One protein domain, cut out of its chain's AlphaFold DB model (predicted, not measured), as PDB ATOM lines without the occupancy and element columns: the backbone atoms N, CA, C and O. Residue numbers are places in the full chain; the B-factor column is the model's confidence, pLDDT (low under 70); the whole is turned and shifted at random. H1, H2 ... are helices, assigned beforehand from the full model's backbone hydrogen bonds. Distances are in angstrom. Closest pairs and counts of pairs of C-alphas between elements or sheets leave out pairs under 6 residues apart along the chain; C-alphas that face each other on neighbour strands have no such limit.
ATOM      1  N   ASN A  12     168.991 303.311 150.313       90.25
ATOM      2  CA  ASN A  12     168.930 304.120 151.523       90.25
ATOM      3  C   ASN A  12     169.342 303.335 152.769       90.25
ATOM      4  O   ASN A  12     170.065 303.881 153.605       90.25
ATOM      5  N   GLN A  13     168.938 302.064 152.881       91.69
ATOM      6  CA  GLN A  13     169.391 301.182 153.955       91.69
ATOM      7  C   GLN A  13     170.905 300.981 153.854       91.69
ATOM      8  O   GLN A  13     171.602 301.241 154.825       91.69
ATOM      9  N   ALA A  14     171.424 300.658 152.666       91.25
ATOM     10  CA  ALA A  14     172.861 300.510 152.422       91.25
ATOM     11  C   ALA A  14     173.662 301.751 152.843       91.25
ATOM     12  O   ALA A  14     174.672 301.657 153.545       91.25
ATOM     13  N   ARG A  15     173.191 302.936 152.432       93.25
ATOM     14  CA  ARG A  15     173.813 304.215 152.789       93.25
ATOM     15  C   ARG A  15     173.772 304.448 154.297       93.25
ATOM     16  O   ARG A  15     174.756 304.923 154.866       93.25
ATOM     17  N   PHE A  16     172.652 304.139 154.948       94.81
ATOM     18  CA  PHE A  16     172.536 304.276 156.396       94.81
ATOM     19  C   PHE A  16     173.457 303.300 157.138       94.81
ATOM     20  O   PHE A  16     174.161 303.745 158.044       94.81
ATOM     21  N   SER A  17     173.541 302.036 156.716       94.94
ATOM     22  CA  SER A  17     174.459 301.040 157.281       94.94
ATOM     23  C   SER A  17     175.912 301.527 157.211       94.94
ATOM     24  O   SER A  17     176.613 301.525 158.219       94.94
ATOM     25  N   GLN A  18     176.347 302.075 156.071       94.12
ATOM     26  CA  GLN A  18     177.686 302.669 155.934       94.12
ATOM     27  C   GLN A  18     177.902 303.876 156.861       94.12
ATOM     28  O   GLN A  18     178.968 304.019 157.468       94.12
ATOM     29  N   CYS A  19     176.897 304.751 156.996       94.94
ATOM     30  CA  CYS A  19     176.961 305.885 157.922       94.94
ATOM     31  C   CYS A  19     177.080 305.418 159.375       94.94
ATOM     32  O   CYS A  19     177.830 306.021 160.145       94.94
ATOM     33  N   LEU A  20     176.341 304.371 159.750       95.75
ATOM     34  CA  LEU A  20     176.361 303.803 161.090       95.75
ATOM     35  C   LEU A  20     177.713 303.165 161.385       95.75
ATOM     36  O   LEU A  20     178.365 303.586 162.336       95.75
ATOM     37  N   GLU A  21     178.175 302.256 160.529       95.75
ATOM     38  CA  GLU A  21     179.483 301.599 160.644       95.75
ATOM     39  C   GLU A  21     180.622 302.621 160.768       95.75
ATOM     40  O   GLU A  21     181.450 302.518 161.667       95.75
ATOM     41  N   SER A  22     180.602 303.682 159.954       94.56
ATOM     42  CA  SER A  22     181.612 304.752 160.007       94.56
ATOM     43  C   SER A  22     181.516 305.645 161.252       94.56
ATOM     44  O   SER A  22     182.476 306.338 161.590       94.56
ATOM     45  N   SER A  23     180.355 305.688 161.913       94.12
ATOM     46  CA  SER A  23     180.130 306.510 163.112       94.12
ATOM     47  C   SER A  23     180.457 305.768 164.408       94.12
ATOM     48  O   SER A  23     180.686 306.419 165.431       94.12
ATOM     49  N   ILE A  24     180.490 304.433 164.384       93.06
ATOM     50  CA  ILE A  24     180.898 303.625 165.532       93.06
ATOM     51  C   ILE A  24     182.416 303.708 165.677       93.06
ATOM     52  O   ILE A  24     183.171 303.242 164.831       93.06
ATOM     53  N   THR A  25     182.883 304.277 166.785       82.75
ATOM     54  CA  THR A  25     184.323 304.457 167.026       82.75
ATOM     55  C   THR A  25     184.793 303.823 168.324       82.75
ATOM     56  O   THR A  25     185.981 303.532 168.468       82.75
ATOM     57  N   ARG A  26     183.900 303.634 169.306       78.88
ATOM     58  CA  ARG A  26     184.311 303.285 170.680       78.88
ATOM     59  C   ARG A  26     183.460 302.218 171.363       78.88
ATOM     60  O   ARG A  26     183.844 301.762 172.440       78.88
ATOM     61  N   THR A  27     182.323 301.825 170.791       89.75
ATOM     62  CA  THR A  27     181.266 301.146 171.558       89.75
ATOM     63  C   THR A  27     181.029 299.696 171.114       89.75
ATOM     64  O   THR A  27     181.989 298.921 170.973       89.75
ATOM     65  N   LEU A  28     179.758 299.306 170.987       94.31
ATOM     66  CA  LEU A  28     179.311 298.052 170.400       94.31
ATOM     67  C   LEU A  28     179.572 298.106 168.891       94.31
ATOM     68  O   LEU A  28     179.205 299.098 168.263       94.31
ATOM     69  N   PRO A  29     180.222 297.085 168.308       94.00
ATOM     70  CA  PRO A  29     180.486 297.082 166.881       94.00
ATOM     71  C   PRO A  29     179.165 297.005 166.113       94.00
ATOM     72  O   PRO A  29     178.263 296.261 166.487       94.00
ATOM     73  N   TYR A  30     179.092 297.740 165.014       94.75
ATOM     74  CA  TYR A  30     178.119 297.513 163.960       94.75
ATOM     75  C   TYR A  30     178.911 297.297 162.677       94.75
ATOM     76  O   TYR A  30     179.776 298.112 162.362       94.75
ATOM     77  N   VAL A  31     178.654 296.186 161.991       92.88
ATOM     78  CA  VAL A  31     179.321 295.836 160.737       92.88
ATOM     79  C   VAL A  31     178.245 295.653 159.686       92.88
ATOM     80  O   VAL A  31     177.407 294.770 159.833       92.88
ATOM     81  N   ALA A  32     178.263 296.469 158.634       93.25
ATOM     82  CA  ALA A  32     177.188 296.480 157.638       93.25
ATOM     83  C   ALA A  32     177.050 295.128 156.914       93.25
ATOM     84  O   ALA A  32     175.964 294.744 156.495       93.25
ATOM     85  N   ALA A  33     178.147 294.374 156.805       91.56
ATOM     86  CA  ALA A  33     178.144 293.027 156.235       91.56
ATOM     87  C   ALA A  33     177.410 291.981 157.099       91.56
ATOM     88  O   ALA A  33     177.103 290.904 156.592       91.56
ATOM     89  N   ASP A  34     177.137 292.285 158.374       91.44
ATOM     90  CA  ASP A  34     176.358 291.425 159.271       91.44
ATOM     91  C   ASP A  34     174.836 291.700 159.150       91.44
ATOM     92  O   ASP A  34     174.043 290.976 159.754       91.44
ATOM     93  N   ASP A  35     174.410 292.716 158.379       91.50
ATOM     94  CA  ASP A  35     172.990 292.972 158.092       91.50
ATOM     95  C   ASP A  35     172.362 291.753 157.405       91.50
ATOM     96  O   ASP A  35     172.965 291.161 156.515       91.50
ATOM     97  N   ILE A  36     171.125 291.404 157.774       88.69
ATOM     98  CA  ILE A  36     170.417 290.234 157.234       88.69
ATOM     99  C   ILE A  36     169.754 290.599 155.897       88.69
ATOM    100  O   ILE A  36     168.735 291.305 155.898       88.69
ATOM    101  N   PRO A  37     170.257 290.109 154.746       85.81
ATOM    102  CA  PRO A  37     169.671 290.447 153.455       85.81
ATOM    103  C   PRO A  37     168.269 289.857 153.298       85.81
ATOM    104  O   PRO A  37     167.957 288.795 153.848       85.81
ATOM    105  N   PHE A  38     167.434 290.508 152.490       83.62
ATOM    106  CA  PHE A  38     166.155 289.925 152.093       83.62
ATOM    107  C   PHE A  38     166.369 288.577 151.385       83.62
ATOM    108  O   PHE A  38     167.323 288.388 150.631       83.62
ATOM    109  N   GLY A  39     165.472 287.631 151.641       84.38
ATOM    110  CA  GLY A  39     165.557 286.246 151.189       84.38
ATOM    111  C   GLY A  39     166.437 285.349 152.064       84.38
ATOM    112  O   GLY A  39     166.597 284.175 151.735       84.38
ATOM    113  N   THR A  40     166.995 285.854 153.169       85.44
ATOM    114  CA  THR A  40     167.898 285.084 154.040       85.44
ATOM    115  C   THR A  40     167.407 285.022 155.484       85.44
ATOM    116  O   THR A  40     166.680 285.902 155.944       85.44
ATOM    117  N   ALA A  41     167.821 283.979 156.212       87.19
ATOM    118  CA  ALA A  41     167.433 283.733 157.601       87.19
ATOM    119  C   ALA A  41     165.911 283.890 157.809       87.19
ATOM    120  O   ALA A  41     165.123 283.211 157.154       87.19
ATOM    121  N   TRP A  42     165.494 284.776 158.712       83.12
ATOM    122  CA  TRP A  42     164.089 285.099 158.953       83.12
ATOM    123  C   TRP A  42     163.583 286.266 158.084       83.12
ATOM    124  O   TRP A  42     162.395 286.570 158.105       83.12
ATOM    125  N   ASN A  43     164.428 286.912 157.284       83.69
ATOM    126  CA  ASN A  43     164.033 287.999 156.392       83.69
ATOM    127  C   ASN A  43     163.546 287.440 155.042       83.69
ATOM    128  O   ASN A  43     164.199 287.602 154.016       83.69
ATOM    129  N   THR A  44     162.426 286.715 155.036       84.94
ATOM    130  CA  THR A  44     161.865 286.064 153.837       84.94
ATOM    131  C   THR A  44     160.431 286.514 153.573       84.94
ATOM    132  O   THR A  44     159.725 286.938 154.486       84.94
ATOM    133  N   GLU A  45     159.969 286.385 152.324       81.44
ATOM    134  CA  GLU A  45     158.626 286.810 151.891       81.44
ATOM    135  C   GLU A  45     157.491 286.241 152.760       81.44
ATOM    136  O   GLU A  45     156.517 286.938 153.041       81.44
ATOM    137  N   GLN A  46     157.635 285.004 153.251       83.31
ATOM    138  CA  GLN A  46     156.635 284.345 154.093       83.31
ATOM    139  C   GLN A  46     156.297 285.158 155.354       83.31
ATOM    140  O   GLN A  46     155.133 285.206 155.756       83.31
ATOM    141  N   ASN A  47     157.278 285.853 155.937       76.31
ATOM    142  CA  ASN A  47     157.084 286.681 157.131       76.31
ATOM    143  C   ASN A  47     156.383 288.020 156.844       76.31
ATOM    144  O   ASN A  47     156.003 288.731 157.772       76.31
ATOM    145  N   TYR A  48     156.133 288.337 155.571       75.31
ATOM    146  CA  TYR A  48     155.395 289.522 155.129       75.31
ATOM    147  C   TYR A  48     153.981 289.197 154.615       75.31
ATOM    148  O   TYR A  48     153.279 290.093 154.146       75.31
ATOM    149  N   GLY A  49     153.536 287.936 154.703       76.81
ATOM    150  CA  GLY A  49     152.235 287.496 154.185       76.81
ATOM    151  C   GLY A  49     151.016 287.929 155.014       76.81
ATOM    152  O   GLY A  49     149.900 287.946 154.501       76.81
ATOM    153  N   SER A  50     151.196 288.307 156.286       80.19
ATOM    154  CA  SER A  50     150.097 288.591 157.231       80.19
ATOM    155  C   SER A  50     149.605 290.047 157.230       80.19
ATOM    156  O   SER A  50     149.175 290.564 158.259       80.19
ATOM    157  N   GLY A  51     149.631 290.714 156.077       81.88
ATOM    158  CA  GLY A  51     149.201 292.106 155.924       81.88
ATOM    159  C   GLY A  51     150.369 293.080 155.775       81.88
ATOM    160  O   GLY A  51     151.470 292.706 155.380       81.88
ATOM    161  N   CYS A  52     150.125 294.366 156.036       83.69
ATOM    162  CA  CYS A  52     151.154 295.393 155.885       83.69
ATOM    163  C   CYS A  52     151.933 295.571 157.194       83.69
ATOM    164  O   CYS A  52     151.417 296.148 158.150       83.69
ATOM    165  N   GLY A  53     153.174 295.077 157.239       85.00
ATOM    166  CA  GLY A  53     154.081 295.325 158.362       85.00
ATOM    167  C   GLY A  53     154.388 296.816 158.541       85.00
ATOM    168  O   GLY A  53     154.374 297.580 157.574       85.00
ATOM    169  N   PHE A  54     154.701 297.230 159.773       87.94
ATOM    170  CA  PHE A  54     154.916 298.643 160.109       87.94
ATOM    171  C   PHE A  54     155.981 299.306 159.229       87.94
ATOM    172  O   PHE A  54     155.707 300.357 158.659       87.94
ATOM    173  N   SER A  55     157.151 298.683 159.051       87.50
ATOM    174  CA  SER A  55     158.230 299.263 158.240       87.50
ATOM    175  C   SER A  55     157.797 299.479 156.785       87.50
ATOM    176  O   SER A  55     158.116 300.514 156.199       87.50
ATOM    177  N   LYS A  56     156.985 298.569 156.229       86.12
ATOM    178  CA  LYS A  56     156.428 298.685 154.874       86.12
ATOM    179  C   LYS A  56     155.413 299.820 154.773       86.12
ATOM    180  O   LYS A  56     155.481 300.613 153.844       86.12
ATOM    181  N   TRP A  57     154.499 299.929 155.734       90.75
ATOM    182  CA  TRP A  57     153.547 301.040 155.787       90.75
ATOM    183  C   TRP A  57     154.248 302.392 155.991       90.75
ATOM    184  O   TRP A  57     153.914 303.371 155.328       90.75
ATOM    185  N   ALA A  58     155.240 302.459 156.877       93.06
ATOM    186  CA  ALA A  58     155.982 303.682 157.160       93.06
ATOM    187  C   ALA A  58     156.776 304.162 155.932       93.06
ATOM    188  O   ALA A  58     156.834 305.363 155.682       93.06
ATOM    189  N   ALA A  59     157.295 303.242 155.109       91.19
ATOM    190  CA  ALA A  59     157.962 303.578 153.851       91.19
ATOM    191  C   ALA A  59     157.046 304.292 152.838       91.19
ATOM    192  O   ALA A  59     157.541 305.013 151.979       91.19
ATOM    193  N   THR A  60     155.717 304.136 152.930       91.19
ATOM    194  CA  THR A  60     154.780 304.805 152.011       91.19
ATOM    195  C   THR A  60     154.386 306.215 152.455       91.19
ATOM    196  O   THR A  60     153.578 306.851 151.780       91.19
ATOM    197  N   GLN A  61     154.864 306.694 153.607       95.25
ATOM    198  CA  GLN A  61     154.469 308.001 154.129       95.25
ATOM    199  C   GLN A  61     155.290 309.123 153.484       95.25
ATOM    200  O   GLN A  61     156.504 309.016 153.311       95.25
ATOM    201  N   THR A  62     154.633 310.238 153.158       95.12
ATOM    202  CA  THR A  62     155.298 311.411 152.578       95.12
ATOM    203  C   THR A  62     156.393 311.934 153.507       95.12
ATOM    204  O   THR A  62     156.147 312.190 154.684       95.12
ATOM    205  N   GLY A  63     157.594 312.138 152.963       90.00
ATOM    206  CA  GLY A  63     158.748 312.655 153.706       90.00
ATOM    207  C   GLY A  63     159.592 311.588 154.409       90.00
ATOM    208  O   GLY A  63     160.617 311.932 154.994       90.00
ATOM    209  N   VAL A  64     159.221 310.306 154.335       92.25
ATOM    210  CA  VAL A  64     160.060 309.213 154.840       92.25
ATOM    211  C   VAL A  64     161.126 308.860 153.805       92.25
ATOM    212  O   VAL A  64     160.822 308.360 152.728       92.25
ATOM    213  N   SER A  65     162.394 309.118 154.139       89.50
ATOM    214  CA  SER A  65     163.543 308.767 153.286       89.50
ATOM    215  C   SER A  65     164.079 307.352 153.525       89.50
ATOM    216  O   SER A  65     164.841 306.849 152.710       89.50
ATOM    217  N   LEU A  66     163.772 306.748 154.674       92.31
ATOM    218  CA  LEU A  66     164.151 305.381 155.036       92.31
ATOM    219  C   LEU A  66     163.214 304.890 156.138       92.31
ATOM    220  O   LEU A  66     163.008 305.584 157.132       92.31
ATOM    221  N   SER A  67     162.694 303.680 155.971       92.50
ATOM    222  CA  SER A  67     161.950 302.956 156.995       92.50
ATOM    223  C   SER A  67     162.579 301.579 157.156       92.50
ATOM    224  O   SER A  67     162.581 300.783 156.224       92.50
ATOM    225  N   THR A  68     163.162 301.316 158.321       90.62
ATOM    226  CA  THR A  68     163.901 300.078 158.587       90.62
ATOM    227  C   THR A  68     163.823 299.708 160.067       90.62
ATOM    228  O   THR A  68     163.288 300.463 160.884       90.62
ATOM    229  N   THR A  69     164.342 298.537 160.415       90.06
ATOM    230  CA  THR A  69     164.378 298.014 161.779       90.06
ATOM    231  C   THR A  69     165.823 297.735 162.163       90.06
ATOM    232  O   THR A  69     166.545 297.066 161.433       90.06
ATOM    233  N   LEU A  70     166.237 298.251 163.320       89.75
ATOM    234  CA  LEU A  70     167.507 297.900 163.947       89.75
ATOM    235  C   LEU A  70     167.222 296.932 165.088       89.75
ATOM    236  O   LEU A  70     166.492 297.270 166.022       89.75
ATOM    237  N   GLU A  71     167.809 295.745 165.016       89.75
ATOM    238  CA  GLU A  71     167.695 294.737 166.062       89.75
ATOM    239  C   GLU A  71     168.980 294.696 166.882       89.75
ATOM    240  O   GLU A  71     170.081 294.574 166.347       89.75
ATOM    241  N   VAL A  72     168.842 294.819 168.201       88.31
ATOM    242  CA  VAL A  72     169.972 294.772 169.130       88.31
ATOM    243  C   VAL A  72     169.947 293.417 169.833       88.31
ATOM    244  O   VAL A  72     168.945 293.103 170.483       88.31
ATOM    245  N   PRO A  73     171.017 292.606 169.737       90.75
ATOM    246  CA  PRO A  73     171.109 291.358 170.482       90.75
ATOM    247  C   PRO A  73     170.926 291.587 171.982       90.75
ATOM    248  O   PRO A  73     171.258 292.643 172.508       90.75
ATOM    249  N   TYR A  74     170.434 290.584 172.702       89.19
ATOM    250  CA  TYR A  74     170.244 290.734 174.144       89.19
ATOM    251  C   TYR A  74     171.576 290.771 174.914       89.19
ATOM    252  O   TYR A  74     171.776 291.632 175.767       89.19
ATOM    253  N   ALA A  75     172.488 289.834 174.626       93.38
ATOM    254  CA  ALA A  75     173.657 289.584 175.474       93.38
ATOM    255  C   ALA A  75     174.988 290.016 174.849       93.38
ATOM    256  O   ALA A  75     175.826 290.599 175.536       93.38
ATOM    257  N   THR A  76     175.209 289.718 173.569       95.00
ATOM    258  CA  THR A  76     176.521 289.877 172.929       95.00
ATOM    259  C   THR A  76     176.397 290.334 171.484       95.00
ATOM    260  O   THR A  76     175.562 289.815 170.746       95.00
ATOM    261  N   VAL A  77     177.284 291.237 171.065       93.12
ATOM    262  CA  VAL A  77     177.550 291.531 169.650       93.12
ATOM    263  C   VAL A  77     178.986 291.125 169.365       93.12
ATOM    264  O   VAL A  77     179.914 291.704 169.934       93.12
ATOM    265  N   ARG A  78     179.167 290.116 168.505       90.50
ATOM    266  CA  ARG A  78     180.464 289.457 168.287       90.50
ATOM    267  C   ARG A  78     181.082 289.024 169.628       90.50
ATOM    268  O   ARG A  78     180.462 288.267 170.365       90.50
ATOM    269  N   ASP A  79     182.272 289.509 169.951       91.69
ATOM    270  CA  ASP A  79     183.027 289.224 171.171       91.69
ATOM    271  C   ASP A  79     182.713 290.183 172.337       91.69
ATOM    272  O   ASP A  79     183.264 290.034 173.430       91.69
ATOM    273  N   LYS A  80     181.813 291.162 172.149       93.69
ATOM    274  CA  LYS A  80     181.479 292.157 173.178       93.69
ATOM    275  C   LYS A  80     180.173 291.845 173.893       93.69
ATOM    276  O   LYS A  80     179.115 291.775 173.273       93.69
ATOM    277  N   ILE A  81     180.235 291.776 175.222       96.62
ATOM    278  CA  ILE A  81     179.049 291.739 176.085       96.62
ATOM    279  C   ILE A  81     178.378 293.112 176.089       96.62
ATOM    280  O   ILE A  81     179.020 294.142 176.325       96.62
ATOM    281  N   ILE A  82     177.069 293.127 175.866       96.19
ATOM    282  CA  ILE A  82     176.247 294.323 175.993       96.19
ATOM    283  C   ILE A  82     176.051 294.631 177.474       96.19
ATOM    284  O   ILE A  82     175.678 293.778 178.277       96.19
ATOM    285  N   ASN A  83     176.289 295.884 177.840       95.69
ATOM    286  CA  ASN A  83     175.978 296.410 179.155       95.69
ATOM    287  C   ASN A  83     175.340 297.795 179.026       95.69
ATOM    288  O   ASN A  83     175.285 298.402 177.958       95.69
ATOM    289  N   GLN A  84     174.850 298.331 180.139       95.50
ATOM    290  CA  GLN A  84     174.123 299.596 180.098       95.50
ATOM    291  C   GLN A  84     174.985 300.779 179.628       95.50
ATOM    292  O   GLN A  84     174.459 301.757 179.100       95.50
ATOM    293  N   GLN A  85     176.298 300.746 179.867       95.81
ATOM    294  CA  GLN A  85     177.192 301.829 179.478       95.81
ATOM    295  C   GLN A  85     177.431 301.812 177.967       95.81
ATOM    296  O   GLN A  85     177.199 302.828 177.314       95.81
ATOM    297  N   ASN A  86     177.840 300.670 177.406       95.12
ATOM    298  CA  ASN A  86     178.132 300.580 175.975       95.12
ATOM    299  C   ASN A  86     176.866 300.704 175.110       95.12
ATOM    300  O   ASN A  86     176.940 301.315 174.050       95.12
ATOM    301  N   ALA A  87     175.697 300.272 175.598       94.88
ATOM    302  CA  ALA A  87     174.419 300.494 174.922       94.88
ATOM    303  C   ALA A  87     174.047 301.988 174.843       94.88
ATOM    304  O   ALA A  87     173.616 302.470 173.797       94.88
ATOM    305  N   ARG A  88     174.259 302.758 175.924       95.62
ATOM    306  CA  ARG A  88     174.019 304.216 175.909       95.62
ATOM    307  C   ARG A  88     174.978 304.939 174.971       95.62
ATOM    308  O   ARG A  88     174.559 305.839 174.249       95.62
ATOM    309  N   GLN A  89     176.250 304.548 174.977       95.50
ATOM    310  CA  GLN A  89     177.239 305.135 174.077       95.50
ATOM    311  C   GLN A  89     176.931 304.786 172.611       95.50
ATOM    312  O   GLN A  89     176.990 305.672 171.764       95.50
ATOM    313  N   PHE A  90     176.512 303.549 172.318       95.38
ATOM    314  CA  PHE A  90     176.052 303.158 170.981       95.38
ATOM    315  C   PHE A  90     174.886 304.037 170.511       95.38
ATOM    316  O   PHE A  90     174.891 304.521 169.385       95.38
ATOM    317  N   GLY A  91     173.929 304.350 171.393       95.00
ATOM    318  CA  GLY A  91     172.845 305.288 171.082       95.00
ATOM    319  C   GLY A  91     173.325 306.692 170.683       95.00
ATOM    320  O   GLY A  91     172.744 307.311 169.791       95.00
ATOM    321  N   GLN A  92     174.405 307.191 171.295       96.50
ATOM    322  CA  GLN A  92     175.009 308.479 170.928       96.50
ATOM    323  C   GLN A  92     175.663 308.417 169.543       96.50
ATOM    324  O   GLN A  92     175.470 309.325 168.735       96.50
ATOM    325  N   GLU A  93     176.400 307.346 169.247       95.69
ATOM    326  CA  GLU A  93     177.027 307.142 167.936       95.69
ATOM    327  C   GLU A  93     175.976 306.929 166.831       95.69
ATOM    328  O   GLU A  93     176.086 307.509 165.751       95.69
ATOM    329  N   MET A  94     174.884 306.222 167.130       95.62
ATOM    330  CA  MET A  94     173.733 306.079 166.235       95.62
ATOM    331  C   MET A  94     173.065 307.429 165.933       95.62
ATOM    332  O   MET A  94     172.729 307.707 164.783       95.62
ATOM    333  N   ALA A  95     172.917 308.316 166.924       95.94
ATOM    334  CA  ALA A  95     172.393 309.662 166.683       95.94
ATOM    335  C   ALA A  95     173.302 310.481 165.743       95.94
ATOM    336  O   ALA A  95     172.808 311.244 164.905       95.94
ATOM    337  N   LEU A  96     174.628 310.307 165.835       95.38
ATOM    338  CA  LEU A  96     175.579 310.909 164.892       95.38
ATOM    339  C   LEU A  96     175.406 310.337 163.481       95.38
ATOM    340  O   LEU A  96     175.376 311.113 162.525       95.38
ATOM    341  N   ALA A  97     175.230 309.019 163.357       95.50
ATOM    342  CA  ALA A  97     174.982 308.355 162.081       95.50
ATOM    343  C   ALA A  97     173.704 308.868 161.405       95.50
ATOM    344  O   ALA A  97     173.746 309.249 160.236       95.50
ATOM    345  N   ILE A  98     172.597 308.976 162.151       95.38
ATOM    346  CA  ILE A  98     171.325 309.536 161.661       95.38
ATOM    347  C   ILE A  98     171.532 310.966 161.160       95.38
ATOM    348  O   ILE A  98     171.115 311.310 160.055       95.38
ATOM    349  N   ARG A  99     172.224 311.806 161.938       95.75
ATOM    350  CA  ARG A  99     172.520 313.182 161.527       95.75
ATOM    351  C   ARG A  99     173.339 313.227 160.235       95.75
ATOM    352  O   ARG A  99     173.070 314.074 159.389       95.75
ATOM    353  N   ASN A 100     174.346 312.368 160.095       94.12
ATOM    354  CA  ASN A 100     175.196 312.327 158.904       94.12
ATOM    355  C   ASN A 100     174.410 311.836 157.677       94.12
ATOM    356  O   ASN A 100     174.503 312.446 156.616       94.12
ATOM    357  N   TYR A 101     173.572 310.812 157.849       94.62
ATOM    358  CA  TYR A 101     172.673 310.301 156.814       94.62
ATOM    359  C   TYR A 101     171.700 311.374 156.302       94.62
ATOM    360  O   TYR A 101     171.521 311.515 155.097       94.62
ATOM    361  N   LEU A 102     171.109 312.165 157.204       93.25
ATOM    362  CA  LEU A 102     170.168 313.231 156.841       93.25
ATOM    363  C   LEU A 102     170.841 314.468 156.229       93.25
ATOM    364  O   LEU A 102     170.196 315.205 155.491       93.25
ATOM    365  N   LYS A 103     172.114 314.734 156.546       91.69
ATOM    366  CA  LYS A 103     172.861 315.872 155.980       91.69
ATOM    367  C   LYS A 103     173.397 315.606 154.575       91.69
ATOM    368  O   LYS A 103     173.576 316.558 153.826       91.69
ATOM    369  N   ASN A 104     173.665 314.346 154.249       75.50
ATOM    370  CA  ASN A 104     174.246 313.928 152.975       75.50
ATOM    371  C   ASN A 104     173.172 313.362 152.021       75.50
ATOM    372  O   ASN A 104     173.409 312.334 151.384       75.50
ATOM    373  N   GLN A 105     171.986 313.988 151.990       56.41
ATOM    374  CA  GLN A 105     170.891 313.627 151.078       56.41
ATOM    375  C   GLN A 105     171.162 314.067 149.642       56.41
ATOM    376  O   GLN A 105     171.651 315.204 149.457       56.41
TER     377      GLN A 105
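What this domain is: This is residues 12 to 105 of the 105 residues of an uncharacterized protein of Phycisphaerales bacterium (UniProt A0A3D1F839). Two longer helices, H1 and H4, pack on each other at a steep tilt, and two short helices, H2 and H3, sit well away from them, reached by long stretches of chain without named elements. One of these stretches, residues 60 to 83, runs from H3 through the middle to H4, and residues 36 to 47 stick out from the body. The 94 residues printed hold four named helices, in the order H1, H2, H3, H4, and no named strand. The class is all helix, though only 42 of the 94 residues are in named elements. The whole is only just compact, close to loose, with a radius of gyration of the C-alphas of 14.7 A and spans of 38 by 31 by 22 A.

How they stand to each other: H1, residues 12 to 23, and H4, residues 84 to 103, touch, and H4 touches H1 with its residues 93 to 101 alone. The closest C-alphas, those of Leu 20 and Ala 97, are 4.9 A apart. The two run opposite ways at a steep tilt of 54 degrees. H2, residues 45 to 48, and H3, residues 54 to 59, touch no helix. Every O i to N i+4 pair is within hydrogen-bond range in H1, H3 and H4; H2 is too short for such a pair, and its one O i to N i+3 pair is within range.

Where its parts are: H1 begins with C-alpha 12 at (168.930, 304.120, 151.523) and is 16.3 A long from first to last C-alpha. H2 measures 5.3 A and H3 8.5 A. H4 measures 29.1 A, from C-alpha 84 at (174.123, 299.596, 180.098) to C-alpha 103 at (172.861, 315.872, 155.980).

The domain as a whole: The links H1 to H2 and H3 to H4 are long; H2 to H3 is tight. The two farthest C-alphas, of Thr 62 and Asp 79, are 40.1 A apart. The printed part has no cut, and residue 105 alone has a pLDDT under 70.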